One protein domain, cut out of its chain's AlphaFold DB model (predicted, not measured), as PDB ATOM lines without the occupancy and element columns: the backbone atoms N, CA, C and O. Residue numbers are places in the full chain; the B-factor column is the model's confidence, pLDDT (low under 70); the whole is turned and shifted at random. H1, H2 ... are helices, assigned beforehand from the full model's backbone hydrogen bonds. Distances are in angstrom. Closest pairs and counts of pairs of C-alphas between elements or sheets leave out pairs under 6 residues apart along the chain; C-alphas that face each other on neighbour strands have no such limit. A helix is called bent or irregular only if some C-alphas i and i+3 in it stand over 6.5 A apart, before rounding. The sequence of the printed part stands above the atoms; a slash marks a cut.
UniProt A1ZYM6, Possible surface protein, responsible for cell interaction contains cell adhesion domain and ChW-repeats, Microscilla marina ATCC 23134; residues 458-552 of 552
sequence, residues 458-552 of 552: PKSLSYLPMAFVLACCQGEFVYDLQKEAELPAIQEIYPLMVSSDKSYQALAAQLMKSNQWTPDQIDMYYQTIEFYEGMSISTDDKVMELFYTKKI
ATOM      1  N   PRO A 458     -52.113  -0.591   5.982       85.75
ATOM      2  CA  PRO A 458     -51.350  -1.099   7.124       85.75
ATOM      3  C   PRO A 458     -52.242  -1.286   8.359       85.75
ATOM      4  O   PRO A 458     -52.098  -2.254   9.103       85.75
ATOM      5  N   LYS A 459     -53.258  -0.432   8.530       87.19
ATOM      6  CA  LYS A 459     -54.201  -0.508   9.654       87.19
ATOM      7  C   LYS A 459     -55.100  -1.744   9.611       87.19
ATOM      8  O   LYS A 459     -55.706  -2.081  10.628       87.19
ATOM      9  N   SER A 460     -55.235  -2.409   8.459       87.75
ATOM     10  CA  SER A 460     -56.021  -3.641   8.367       87.75
ATOM     11  C   SER A 460     -55.237  -4.874   8.804       87.75
ATOM     12  O   SER A 460     -55.879  -5.883   9.087       87.75
ATOM     13  N   LEU A 461     -53.907  -4.810   8.898       91.75
ATOM     14  CA  LEU A 461     -53.049  -5.956   9.201       91.75
ATOM     15  C   LEU A 461     -53.007  -6.292  10.697       91.75
ATOM     16  O   LEU A 461     -53.192  -5.429  11.555       91.75
ATOM     17  N   SER A 462     -52.718  -7.556  11.014       92.38
ATOM     18  CA  SER A 462     -52.394  -7.980  12.384       92.38
ATOM     19  C   SER A 462     -51.050  -7.408  12.835       92.38
ATOM     20  O   SER A 462     -50.909  -6.964  13.971       92.38
ATOM     21  N   TYR A 463     -50.069  -7.411  11.932       91.81
ATOM     22  CA  TYR A 463     -48.818  -6.673  12.045       91.81
ATOM     23  C   TYR A 463     -48.220  -6.441  10.656       91.81
ATOM     24  O   TYR A 463     -48.574  -7.142   9.708       91.81
ATOM     25  N   LEU A 464     -47.319  -5.466  10.540       89.69
ATOM     26  CA  LEU A 464     -46.537  -5.236   9.327       89.69
ATOM     27  C   LEU A 464     -45.159  -5.899   9.487       89.69
ATOM     28  O   LEU A 464     -44.429  -5.484  10.385       89.69
ATOM     29  N   PRO A 465     -44.803  -6.907   8.668       90.19
ATOM     30  CA  PRO A 465     -43.488  -7.541   8.726       90.19
ATOM     31  C   PRO A 465     -42.335  -6.547   8.584       90.19
ATOM     32  O   PRO A 465     -42.391  -5.643   7.744       90.19
ATOM     33  N   MET A 466     -41.258  -6.764   9.344       86.12
ATOM     34  CA  MET A 466     -40.072  -5.896   9.325       86.12
ATOM     35  C   MET A 466     -39.481  -5.738   7.916       86.12
ATOM     36  O   MET A 466     -39.033  -4.655   7.546       86.12
ATOM     37  N   ALA A 467     -39.546  -6.795   7.104       81.19
ATOM     38  CA  ALA A 467     -39.118  -6.786   5.708       81.19
ATOM     39  C   ALA A 467     -39.726  -5.616   4.904       81.19
ATOM     40  O   ALA A 467     -39.011  -4.918   4.188       81.19
ATOM     41  N   PHE A 468     -41.024  -5.337   5.080       81.81
ATOM     42  CA  PHE A 468     -41.703  -4.235   4.389       81.81
ATOM     43  C   PHE A 468     -41.390  -2.862   4.983       81.81
ATOM     44  O   PHE A 468     -41.407  -1.863   4.264       81.81
ATOM     45  N   VAL A 469     -41.092  -2.807   6.281       82.88
ATOM     46  CA  VAL A 469     -40.681  -1.576   6.966       82.88
ATOM     47  C   VAL A 469     -39.313  -1.118   6.460       82.88
ATOM     48  O   VAL A 469     -39.146   0.035   6.067       82.88
ATOM     49  N   LEU A 470     -38.352  -2.037   6.369       75.06
ATOM     50  CA  LEU A 470     -37.015  -1.745   5.847       75.06
ATOM     51  C   LEU A 470     -37.038  -1.354   4.370       75.06
ATOM     52  O   LEU A 470     -36.323  -0.430   3.979       75.06
ATOM     53  N   ALA A 471     -37.869  -2.031   3.569       69.56
ATOM     54  CA  ALA A 471     -38.024  -1.726   2.150       69.56
ATOM     55  C   ALA A 471     -38.521  -0.287   1.924       69.56
ATOM     56  O   ALA A 471     -38.011   0.423   1.059       69.56
ATOM     57  N   CYS A 472     -39.463   0.186   2.748       68.06
ATOM     58  CA  CYS A 472     -40.013   1.537   2.642       68.06
ATOM     59  C   CYS A 472     -38.975   2.639   2.930       68.06
ATOM     60  O   CYS A 472     -38.997   3.698   2.302       68.06
ATOM     61  N   CYS A 473     -38.059   2.418   3.876       59.50
ATOM     62  CA  CYS A 473     -37.149   3.459   4.367       59.50
ATOM     63  C   CYS A 473     -35.921   3.718   3.487       59.50
ATOM     64  O   CYS A 473     -35.226   4.713   3.684       59.50
ATOM     65  N   GLN A 474     -35.643   2.846   2.522       54.59
ATOM     66  CA  GLN A 474     -34.463   2.948   1.664       54.59
ATOM     67  C   GLN A 474     -34.757   3.552   0.279       54.59
ATOM     68  O   GLN A 474     -33.826   3.838  -0.467       54.59
ATOM     69  N   GLY A 475     -36.026   3.814  -0.056       51.06
ATOM     70  CA  GLY A 475     -36.409   4.581  -1.250       51.06
ATOM     71  C   GLY A 475     -36.124   3.915  -2.604       51.06
ATOM     72  O   GLY A 475     -36.282   4.576  -3.630       51.06
ATOM     73  N   GLU A 476     -35.732   2.638  -2.638       43.84
ATOM     74  CA  GLU A 476     -35.459   1.883  -3.867       43.84
ATOM     75  C   GLU A 476     -36.378   0.654  -3.987       43.84
ATOM     76  O   GLU A 476     -36.555  -0.116  -3.050       43.84
ATOM     77  N   PHE A 477     -36.971   0.476  -5.171       46.91
ATOM     78  CA  PHE A 477     -37.965  -0.557  -5.505       46.91
ATOM     79  C   PHE A 477     -37.354  -1.927  -5.870       46.91
ATOM     80  O   PHE A 477     -37.889  -2.638  -6.718       46.91
ATOM     81  N   VAL A 478     -36.219  -2.304  -5.278       40.78
ATOM     82  CA  VAL A 478     -35.567  -3.601  -5.523       40.78
ATOM     83  C   VAL A 478     -34.960  -4.098  -4.215       40.78
ATOM     84  O   VAL A 478     -34.056  -3.452  -3.695       40.78
ATOM     85  N   TYR A 479     -35.405  -5.254  -3.709       46.50
ATOM     86  CA  TYR A 479     -34.786  -5.877  -2.535       46.50
ATOM     87  C   TYR A 479     -34.388  -7.334  -2.723       46.50
ATOM     88  O   TYR A 479     -35.175  -8.184  -3.118       46.50
ATOM     89  N   ASP A 480     -33.163  -7.606  -2.276       45.31
ATOM     90  CA  ASP A 480     -32.829  -8.781  -1.478       45.31
ATOM     91  C   ASP A 480     -33.333  -8.491  -0.049       45.31
ATOM     92  O   ASP A 480     -32.695  -7.748   0.704       45.31
ATOM     93  N   LEU A 481     -34.547  -8.952   0.283       51.38
ATOM     94  CA  LEU A 481     -35.157  -8.775   1.605       51.38
ATOM     95  C   LEU A 481     -34.321  -9.559   2.625       51.38
ATOM     96  O   LEU A 481     -34.538 -10.749   2.860       51.38
ATOM     97  N   GLN A 482     -33.320  -8.910   3.223       51.16
ATOM     98  CA  GLN A 482     -32.560  -9.531   4.300       51.16
ATOM     99  C   GLN A 482     -33.532  -9.876   5.432       51.16
ATOM    100  O   GLN A 482     -34.286  -9.022   5.896       51.16
ATOM    101  N   LYS A 483     -33.524 -11.143   5.868       55.66
ATOM    102  CA  LYS A 483     -34.321 -11.631   7.002       55.66
ATOM    103  C   LYS A 483     -33.845 -10.968   8.293       55.66
ATOM    104  O   LYS A 483     -33.071 -11.557   9.047       55.66
ATOM    105  N   GLU A 484     -34.279  -9.740   8.543       66.44
ATOM    106  CA  GLU A 484     -34.181  -9.142   9.865       66.44
ATOM    107  C   GLU A 484     -35.189  -9.805  10.802       66.44
ATOM    108  O   GLU A 484     -36.289 -10.200  10.409       66.44
ATOM    109  N   ALA A 485     -34.784  -9.983  12.057       79.06
ATOM    110  CA  ALA A 485     -35.662 -10.545  13.065       79.06
ATOM    111  C   ALA A 485     -36.806  -9.568  13.363       79.06
ATOM    112  O   ALA A 485     -36.583  -8.370  13.535       79.06
ATOM    113  N   GLU A 486     -38.020 -10.101  13.481       88.75
ATOM    114  CA  GLU A 486     -39.173  -9.326  13.929       88.75
ATOM    115  C   GLU A 486     -38.943  -8.731  15.324       88.75
ATOM    116  O   GLU A 486     -38.255  -9.316  16.171       88.75
ATOM    117  N   LEU A 487     -39.546  -7.567  15.586       89.94
ATOM    118  CA  LEU A 487     -39.413  -6.928  16.891       89.94
ATOM    119  C   LEU A 487     -40.139  -7.734  17.981       89.94
ATOM    120  O   LEU A 487     -41.225  -8.277  17.744       89.94
ATOM    121  N   PRO A 488     -39.598  -7.786  19.213       91.88
ATOM    122  CA  PRO A 488     -40.258  -8.473  20.315       91.88
ATOM    123  C   PRO A 488     -41.667  -7.919  20.560       91.88
ATOM    124  O   PRO A 488     -41.857  -6.703  20.620       91.88
ATOM    125  N   ALA A 489     -42.637  -8.824  20.725       93.25
ATOM    126  CA  ALA A 489     -44.052  -8.520  20.955       93.25
ATOM    127  C   ALA A 489     -44.738  -7.674  19.857       93.25
ATOM    128  O   ALA A 489     -45.799  -7.103  20.108       93.25
ATOM    129  N   ILE A 490     -44.194  -7.612  18.630       92.81
ATOM    130  CA  ILE A 490     -44.768  -6.820  17.523       92.81
ATOM    131  C   ILE A 490     -46.247  -7.121  17.263       92.81
ATOM    132  O   ILE A 490     -47.038  -6.196  17.127       92.81
ATOM    133  N   GLN A 491     -46.651  -8.391  17.284       91.31
ATOM    134  CA  GLN A 491     -48.042  -8.793  17.041       91.31
ATOM    135  C   GLN A 491     -49.016  -8.309  18.130       91.31
ATOM    136  O   GLN A 491     -50.198  -8.121  17.859       91.31
ATOM    137  N   GLU A 492     -48.534  -8.085  19.357       94.12
ATOM    138  CA  GLU A 492     -49.335  -7.534  20.458       94.12
ATOM    139  C   GLU A 492     -49.357  -5.999  20.426       94.12
ATOM    140  O   GLU A 492     -50.364  -5.370  20.752       94.12
ATOM    141  N   ILE A 493     -48.235  -5.390  20.037       95.38
ATOM    142  CA  ILE A 493     -48.028  -3.939  20.053       95.38
ATOM    143  C   ILE A 493     -48.664  -3.269  18.829       95.38
ATOM    144  O   ILE A 493     -49.293  -2.220  18.967       95.38
ATOM    145  N   TYR A 494     -48.531  -3.859  17.639       94.94
ATOM    146  CA  TYR A 494     -48.921  -3.239  16.373       94.94
ATOM    147  C   TYR A 494     -50.404  -2.837  16.308       94.94
ATOM    148  O   TYR A 494     -50.667  -1.673  15.994       94.94
ATOM    149  N   PRO A 495     -51.384  -3.685  16.693       93.50
ATOM    150  CA  PRO A 495     -52.797  -3.293  16.679       93.50
ATOM    151  C   PRO A 495     -53.100  -2.075  17.565       93.50
ATOM    152  O   PRO A 495     -54.007  -1.294  17.276       93.50
ATOM    153  N   LEU A 496     -52.333  -1.896  18.647       94.94
ATOM    154  CA  LEU A 496     -52.450  -0.748  19.544       94.94
ATOM    155  C   LEU A 496     -51.833   0.516  18.928       94.94
ATOM    156  O   LEU A 496     -52.367   1.605  19.133       94.94
ATOM    157  N   MET A 497     -50.741   0.375  18.164       93.12
ATOM    158  CA  MET A 497     -50.089   1.480  17.447       93.12
ATOM    159  C   MET A 497     -51.007   2.085  16.383       93.12
ATOM    160  O   MET A 497     -51.148   3.304  16.317       93.12
ATOM    161  N   VAL A 498     -51.651   1.240  15.574       91.69
ATOM    162  CA  VAL A 498     -52.504   1.677  14.451       91.69
ATOM    163  C   VAL A 498     -53.931   2.052  14.868       91.69
ATOM    164  O   VAL A 498     -54.734   2.486  14.039       91.69
ATOM    165  N   SER A 499     -54.264   1.898  16.152       90.44
ATOM    166  CA  SER A 499     -55.578   2.234  16.691       90.44
ATOM    167  C   SER A 499     -55.873   3.731  16.585       90.44
ATOM    168  O   SER A 499     -54.997   4.569  16.791       90.44
ATOM    169  N   SER A 500     -57.138   4.084  16.351       89.12
ATOM    170  CA  SER A 500     -57.610   5.471  16.436       89.12
ATOM    171  C   SER A 500     -57.773   5.977  17.879       89.12
ATOM    172  O   SER A 500     -57.987   7.171  18.089       89.12
ATOM    173  N   ASP A 501     -57.716   5.095  18.885       94.06
ATOM    174  CA  ASP A 501     -57.866   5.459  20.297       94.06
ATOM    175  C   ASP A 501     -56.516   5.847  20.922       94.06
ATOM    176  O   ASP A 501     -55.588   5.041  21.031       94.06
ATOM    177  N   LYS A 502     -56.427   7.089  21.416       92.75
ATOM    178  CA  LYS A 502     -55.213   7.628  22.050       92.75
ATOM    179  C   LYS A 502     -54.770   6.847  23.289       92.75
ATOM    180  O   LYS A 502     -53.587   6.861  23.621       92.75
ATOM    181  N   SER A 503     -55.692   6.196  23.996       94.75
ATOM    182  CA  SER A 503     -55.357   5.375  25.163       94.75
ATOM    183  C   SER A 503     -54.621   4.093  24.764       94.75
ATOM    184  O   SER A 503     -53.644   3.730  25.422       94.75
ATOM    185  N   TYR A 504     -55.003   3.466  23.645       94.62
ATOM    186  CA  TYR A 504     -54.288   2.317  23.087       94.62
ATOM    187  C   TYR A 504     -52.934   2.717  22.505       94.62
ATOM    188  O   TYR A 504     -51.946   2.044  22.784       94.62
ATOM    189  N   GLN A 505     -52.846   3.861  21.825       92.69
ATOM    190  CA  GLN A 505     -51.561   4.395  21.358       92.69
ATOM    191  C   GLN A 505     -50.592   4.671  22.525       92.69
ATOM    192  O   GLN A 505     -49.404   4.351  22.458       92.69
ATOM    193  N   ALA A 506     -51.094   5.211  23.644       92.62
ATOM    194  CA  ALA A 506     -50.289   5.426  24.846       92.62
ATOM    195  C   ALA A 506     -49.816   4.104  25.481       92.62
ATOM    196  O   ALA A 506     -48.676   4.021  25.946       92.62
ATOM    197  N   LEU A 507     -50.664   3.069  25.484       95.25
ATOM    198  CA  LEU A 507     -50.289   1.725  25.929       95.25
ATOM    199  C   LEU A 507     -49.231   1.104  25.006       95.25
ATOM    200  O   LEU A 507     -48.246   0.558  25.502       95.25
ATOM    201  N   ALA A 508     -49.377   1.254  23.686       95.38
ATOM    202  CA  ALA A 508     -48.390   0.802  22.709       95.38
ATOM    203  C   ALA A 508     -47.007   1.401  23.005       95.38
ATOM    204  O   ALA A 508     -46.024   0.671  23.091       95.38
ATOM    205  N   ALA A 509     -46.930   2.711  23.265       93.19
ATOM    206  CA  ALA A 509     -45.676   3.388  23.612       93.19
ATOM    207  C   ALA A 509     -45.017   2.839  24.891       93.19
ATOM    208  O   ALA A 509     -43.790   2.728  24.968       93.19
ATOM    209  N   GLN A 510     -45.812   2.458  25.896       94.62
ATOM    210  CA  GLN A 510     -45.293   1.811  27.104       94.62
ATOM    211  C   GLN A 510     -44.758   0.406  26.806       94.62
ATOM    212  O   GLN A 510     -43.674   0.050  27.280       94.62
ATOM    213  N   LEU A 511     -45.489  -0.370  26.001       95.88
ATOM    214  CA  LEU A 511     -45.110  -1.731  25.634       95.88
ATOM    215  C   LEU A 511     -43.848  -1.762  24.768       95.88
ATOM    216  O   LEU A 511     -42.946  -2.540  25.080       95.88
ATOM    217  N   MET A 512     -43.726  -0.874  23.776       96.00
ATOM    218  CA  MET A 512     -42.516  -0.701  22.956       96.00
ATOM    219  C   MET A 512     -41.283  -0.457  23.834       96.00
ATOM    220  O   MET A 512     -40.268  -1.141  23.708       96.00
ATOM    221  N   LYS A 513     -41.396   0.449  24.815       93.19
ATOM    222  CA  LYS A 513     -40.312   0.734  25.767       93.19
ATOM    223  C   LYS A 513     -39.973  -0.470  26.651       93.19
ATOM    224  O   LYS A 513     -38.799  -0.728  26.908       93.19
ATOM    225  N   SER A 514     -40.981  -1.198  27.134       94.94
ATOM    226  CA  SER A 514     -40.772  -2.385  27.979       94.94
ATOM    227  C   SER A 514     -40.129  -3.554  27.225       94.94
ATOM    228  O   SER A 514     -39.365  -4.312  27.817       94.94
ATOM    229  N   ASN A 515     -40.373  -3.636  25.913       95.44
ATOM    230  CA  ASN A 515     -39.808  -4.627  24.999       95.44
ATOM    231  C   ASN A 515     -38.523  -4.146  24.302       95.44
ATOM    232  O   ASN A 515     -38.061  -4.787  23.365       95.44
ATOM    233  N   GLN A 516     -37.919  -3.053  24.785       95.12
ATOM    234  CA  GLN A 516     -36.611  -2.550  24.343       95.12
ATOM    235  C   GLN A 516     -36.537  -2.133  22.862       95.12
ATOM    236  O   GLN A 516     -35.463  -2.197  22.269       95.12
ATOM    237  N   TRP A 517     -37.641  -1.665  22.270       93.88
ATOM    238  CA  TRP A 517     -37.596  -1.053  20.938       93.88
ATOM    239  C   TRP A 517     -36.788   0.252  20.977       93.88
ATOM    240  O   TRP A 517     -36.927   1.050  21.913       93.88
ATOM    241  N   THR A 518     -35.940   0.482  19.973       92.81
ATOM    242  CA  THR A 518     -35.159   1.722  19.852       92.81
ATOM    243  C   THR A 518     -36.011   2.861  19.273       92.81
ATOM    244  O   THR A 518     -36.990   2.591  18.576       92.81
ATOM    245  N   PRO A 519     -35.664   4.141  19.520       90.12
ATOM    246  CA  PRO A 519     -36.349   5.272  18.886       90.12
ATOM    247  C   PRO A 519     -36.384   5.166  17.357       90.12
ATOM    248  O   PRO A 519     -37.447   5.325  16.772       90.12
ATOM    249  N   ASP A 520     -35.263   4.783  16.737       87.31
ATOM    250  CA  ASP A 520     -35.170   4.624  15.283       87.31
ATOM    251  C   ASP A 520     -36.142   3.553  14.763       87.31
ATOM    252  O   ASP A 520     -36.823   3.777  13.771       87.31
ATOM    253  N   GLN A 521     -36.269   2.412  15.456       88.69
ATOM    254  CA  GLN A 521     -37.226   1.357  15.091       88.69
ATOM    255  C   GLN A 521     -38.676   1.845  15.173       88.69
ATOM    256  O   GLN A 521     -39.491   1.518  14.313       88.69
ATOM    257  N   ILE A 522     -39.000   2.623  16.207       90.19
ATOM    258  CA  ILE A 522     -40.340   3.185  16.406       90.19
ATOM    259  C   ILE A 522     -40.663   4.182  15.287       90.19
ATOM    260  O   ILE A 522     -41.722   4.078  14.665       90.19
ATOM    261  N   ASP A 523     -39.749   5.112  15.011       88.88
ATOM    262  CA  ASP A 523     -39.911   6.127  13.968       88.88
ATOM    263  C   ASP A 523     -40.053   5.479  12.585       88.88
ATOM    264  O   ASP A 523     -40.925   5.868  11.810       88.88
ATOM    265  N   MET A 524     -39.268   4.433  12.308       87.12
ATOM    266  CA  MET A 524     -39.318   3.670  11.060       87.12
ATOM    267  C   MET A 524     -40.707   3.066  10.805       87.12
ATOM    268  O   MET A 524     -41.259   3.201   9.710       87.12
ATOM    269  N   TYR A 525     -41.308   2.449  11.827       89.50
ATOM    270  CA  TYR A 525     -42.659   1.893  11.730       89.50
ATOM    271  C   TYR A 525     -43.711   2.977  11.486       89.50
ATOM    272  O   TYR A 525     -44.549   2.811  10.602       89.50
ATOM    273  N   TYR A 526     -43.680   4.082  12.239       89.38
ATOM    274  CA  TYR A 526     -44.659   5.159  12.059       89.38
ATOM    275  C   TYR A 526     -44.540   5.823  10.685       89.38
ATOM    276  O   TYR A 526     -45.557   5.992  10.018       89.38
ATOM    277  N   GLN A 527     -43.322   6.119  10.223       85.94
ATOM    278  CA  GLN A 527     -43.092   6.671   8.884       85.94
ATOM    279  C   GLN A 527     -43.575   5.725   7.786       85.94
ATOM    280  O   GLN A 527     -44.197   6.167   6.825       85.94
ATOM    281  N   THR A 528     -43.336   4.421   7.941       84.00
ATOM    282  CA  THR A 528     -43.808   3.415   6.982       84.00
ATOM    283  C   THR A 528     -45.336   3.355   6.941       84.00
ATOM    284  O   THR A 528     -45.928   3.315   5.865       84.00
ATOM    285  N   ILE A 529     -45.999   3.372   8.103       85.69
ATOM    286  CA  ILE A 529     -47.467   3.392   8.182       85.69
ATOM    287  C   ILE A 529     -48.018   4.650   7.496       85.69
ATOM    288  O   ILE A 529     -48.921   4.542   6.669       85.69
ATOM    289  N   GLU A 530     -47.451   5.823   7.785       83.25
ATOM    290  CA  GLU A 530     -47.842   7.085   7.146       83.25
ATOM    291  C   GLU A 530     -47.600   7.074   5.631       83.25
ATOM    292  O   GLU A 530     -48.442   7.561   4.878       83.25
ATOM    293  N   PHE A 531     -46.490   6.491   5.171       80.88
ATOM    294  CA  PHE A 531     -46.183   6.351   3.749       80.88
ATOM    295  C   PHE A 531     -47.268   5.555   3.018       80.88
ATOM    296  O   PHE A 531     -47.822   6.044   2.033       80.88
ATOM    297  N   TYR A 532     -47.619   4.369   3.524       76.50
ATOM    298  CA  TYR A 532     -48.665   3.545   2.913       76.50
ATOM    299  C   TYR A 532     -50.051   4.206   2.985       76.50
ATOM    300  O   TYR A 532     -50.841   4.055   2.060       76.50
ATOM    301  N   GLU A 533     -50.349   4.978   4.034       74.69
ATOM    302  CA  GLU A 533     -51.599   5.753   4.131       74.69
ATOM    303  C   GLU A 533     -51.648   6.954   3.177       74.69
ATOM    304  O   GLU A 533     -52.724   7.340   2.721       74.69
ATOM    305  N   GLY A 534     -50.493   7.553   2.886       62.25
ATOM    306  CA  GLY A 534     -50.347   8.696   1.990       62.25
ATOM    307  C   GLY A 534     -50.285   8.332   0.506       62.25
ATOM    308  O   GLY A 534     -50.355   9.235  -0.332       62.25
ATOM    309  N   MET A 535     -50.168   7.045   0.155       66.00
ATOM    310  CA  MET A 535     -50.248   6.589  -1.234       66.00
ATOM    311  C   MET A 535     -51.659   6.852  -1.780       66.00
ATOM    312  O   MET A 535     -52.579   6.058  -1.594       66.00
ATOM    313  N   SER A 536     -51.847   7.994  -2.451       50.00
ATOM    314  CA  SER A 536     -53.132   8.331  -3.063       50.00
ATOM    315  C   SER A 536     -53.416   7.449  -4.273       50.00
ATOM    316  O   SER A 536     -52.546   7.233  -5.120       50.00
ATOM    317  N   ILE A 537     -54.674   7.039  -4.389       48.25
ATOM    318  CA  ILE A 537     -55.251   6.379  -5.555       48.25
ATOM    319  C   ILE A 537     -55.188   7.364  -6.730       48.25
ATOM    320  O   ILE A 537     -55.957   8.321  -6.783       48.25
ATOM    321  N   SER A 538     -54.261   7.165  -7.667       40.12
ATOM    322  CA  SER A 538     -54.389   7.758  -8.998       40.12
ATOM    323  C   SER A 538     -53.948   6.762 -10.067       40.12
ATOM    324  O   SER A 538     -52.752   6.521 -10.254       40.12
ATOM    325  N   THR A 539     -54.981   6.248 -10.737       44.34
ATOM    326  CA  THR A 539     -55.064   5.814 -12.137       44.34
ATOM    327  C   THR A 539     -54.188   4.641 -12.566       44.34
ATOM    328  O   THR A 539     -52.959   4.747 -12.653       44.34
ATOM    329  N   ASP A 540     -54.876   3.560 -12.943       50.53
ATOM    330  CA  ASP A 540     -54.380   2.451 -13.761       50.53
ATOM    331  C   ASP A 540     -53.507   2.930 -14.935       50.53
ATOM    332  O   ASP A 540     -52.518   2.275 -15.251       50.53
ATOM    333  N   ASP A 541     -53.742   4.134 -15.469       43.25
ATOM    334  CA  ASP A 541     -52.962   4.750 -16.551       43.25
ATOM    335  C   ASP A 541     -51.458   4.853 -16.289       43.25
ATOM    336  O   ASP A 541     -50.679   4.576 -17.191       43.25
ATOM    337  N   LYS A 542     -51.003   5.183 -15.069       46.16
ATOM    338  CA  LYS A 542     -49.553   5.257 -14.780       46.16
ATOM    339  C   LYS A 542     -48.918   3.877 -14.655       46.16
ATOM    340  O   LYS A 542     -47.760   3.697 -15.020       46.16
ATOM    341  N   VAL A 543     -49.655   2.896 -14.131       48.47
ATOM    342  CA  VAL A 543     -49.191   1.499 -14.051       48.47
ATOM    343  C   VAL A 543     -49.166   0.884 -15.453       48.47
ATOM    344  O   VAL A 543     -48.216   0.184 -15.800       48.47
ATOM    345  N   MET A 544     -50.152   1.219 -16.286       49.72
ATOM    346  CA  MET A 544     -50.208   0.874 -17.703       49.72
ATOM    347  C   MET A 544     -49.100   1.575 -18.500       49.72
ATOM    348  O   MET A 544     -48.422   0.927 -19.289       49.72
ATOM    349  N   GLU A 545     -48.817   2.855 -18.253       45.22
ATOM    350  CA  GLU A 545     -47.701   3.594 -18.861       45.22
ATOM    351  C   GLU A 545     -46.344   2.966 -18.487       45.22
ATOM    352  O   GLU A 545     -45.479   2.775 -19.345       45.22
ATOM    353  N   LEU A 546     -46.169   2.536 -17.231       46.69
ATOM    354  CA  LEU A 546     -44.995   1.771 -16.785       46.69
ATOM    355  C   LEU A 546     -44.896   0.395 -17.472       46.69
ATOM    356  O   LEU A 546     -43.801  -0.013 -17.871       46.69
ATOM    357  N   PHE A 547     -46.025  -0.292 -17.678       46.41
ATOM    358  CA  PHE A 547     -46.099  -1.553 -18.426       46.41
ATOM    359  C   PHE A 547     -45.710  -1.368 -19.903       46.41
ATOM    360  O   PHE A 547     -44.899  -2.124 -20.444       46.41
ATOM    361  N   TYR A 548     -46.238  -0.329 -20.557       40.41
ATOM    362  CA  TYR A 548     -45.986  -0.033 -21.968       40.41
ATOM    363  C   TYR A 548     -44.562   0.455 -22.240       40.41
ATOM    364  O   TYR A 548     -43.991   0.140 -23.286       40.41
ATOM    365  N   THR A 549     -43.953   1.179 -21.300       38.38
ATOM    366  CA  THR A 549     -42.605   1.745 -21.469       38.38
ATOM    367  C   THR A 549     -41.472   0.759 -21.165       38.38
ATOM    368  O   THR A 549     -40.305   1.121 -21.324       38.38
ATOM    369  N   LYS A 550     -41.772  -0.487 -20.751       35.75
ATOM    370  CA  LYS A 550     -40.788  -1.478 -20.257       35.75
ATOM    371  C   LYS A 550     -39.870  -0.934 -19.150       35.75
ATOM    372  O   LYS A 550     -38.800  -1.491 -18.911       35.75
ATOM    373  N   LYS A 551     -40.254   0.154 -18.478       35.50
ATOM    374  CA  LYS A 551     -39.486   0.741 -17.378       35.50
ATOM    375  C   LYS A 551     -39.909   0.103 -16.056       35.50
ATOM    376  O   LYS A 551     -40.452   0.800 -15.213       35.50
ATOM    377  N   ILE A 552     -39.644  -1.200 -15.903       32.59
ATOM    378  CA  ILE A 552     -39.389  -1.883 -14.617       32.59
ATOM    379  C   ILE A 552     -38.367  -2.995 -14.856       32.59
ATOM    380  O   ILE A 552     -38.684  -3.949 -15.613       32.59
TER     381      ILE A 552
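This is residues 458 to 552 of the 552 residues of the protein "Possible surface protein, responsible for cell interaction contains cell adhesion domain and ChW-repeats" of Microscilla marina ATCC 23134 (UniProt A1ZYM6). A helical hairpin, H2 and H3, makes one end of an elongated model; H4, in the middle, has H1 crossing it, and residues 534 to 551, with H5, stick out at the other end. The 95 printed residues, with five named helices in the order H1 to H5, are all helix in class, loose, with a radius of gyration of the C-alphas of 16.0 A, spanning 50 by 30 by 19 A.

H1 is residues 466 to 473, and C-alpha 466 is at (-40.072, -5.896, 9.325); H2 is residues 490 to 497, only just irregular, C-alphas 492 and 495 being 6.7 A apart; H3 is residues 502 to 514, 18.5 A from first to last C-alpha; H4 is residues 519 to 534, 22.2 A; H5 is residues 540 to 548, and C-alpha 548 is at (-45.986, -0.033, -21.968).

H4, with residues 524 to 531 alone, touches H1, about perpendicular at 74 degrees; the closest C-alphas, of Val 469 and Thr 528, are 5.9 A apart. H2 and H3 touch, closest at C-alphas 496 and 504, 5.0 A, opposite ways at a shallow tilt of 34 degrees, only just short of steep. H5 touches no helix. Every O i to N i+4 pair is within hydrogen-bond range in H1, H3, H4 and H5, and 2 of 4 in H2.

The C-alphas farthest apart, of Ser 514 and Tyr 548, are 50.3 A apart. The printed part has no cut; the link H1 to H2 is long. pLDDT is under 70 in residues 471 to 484 and 534 to 552.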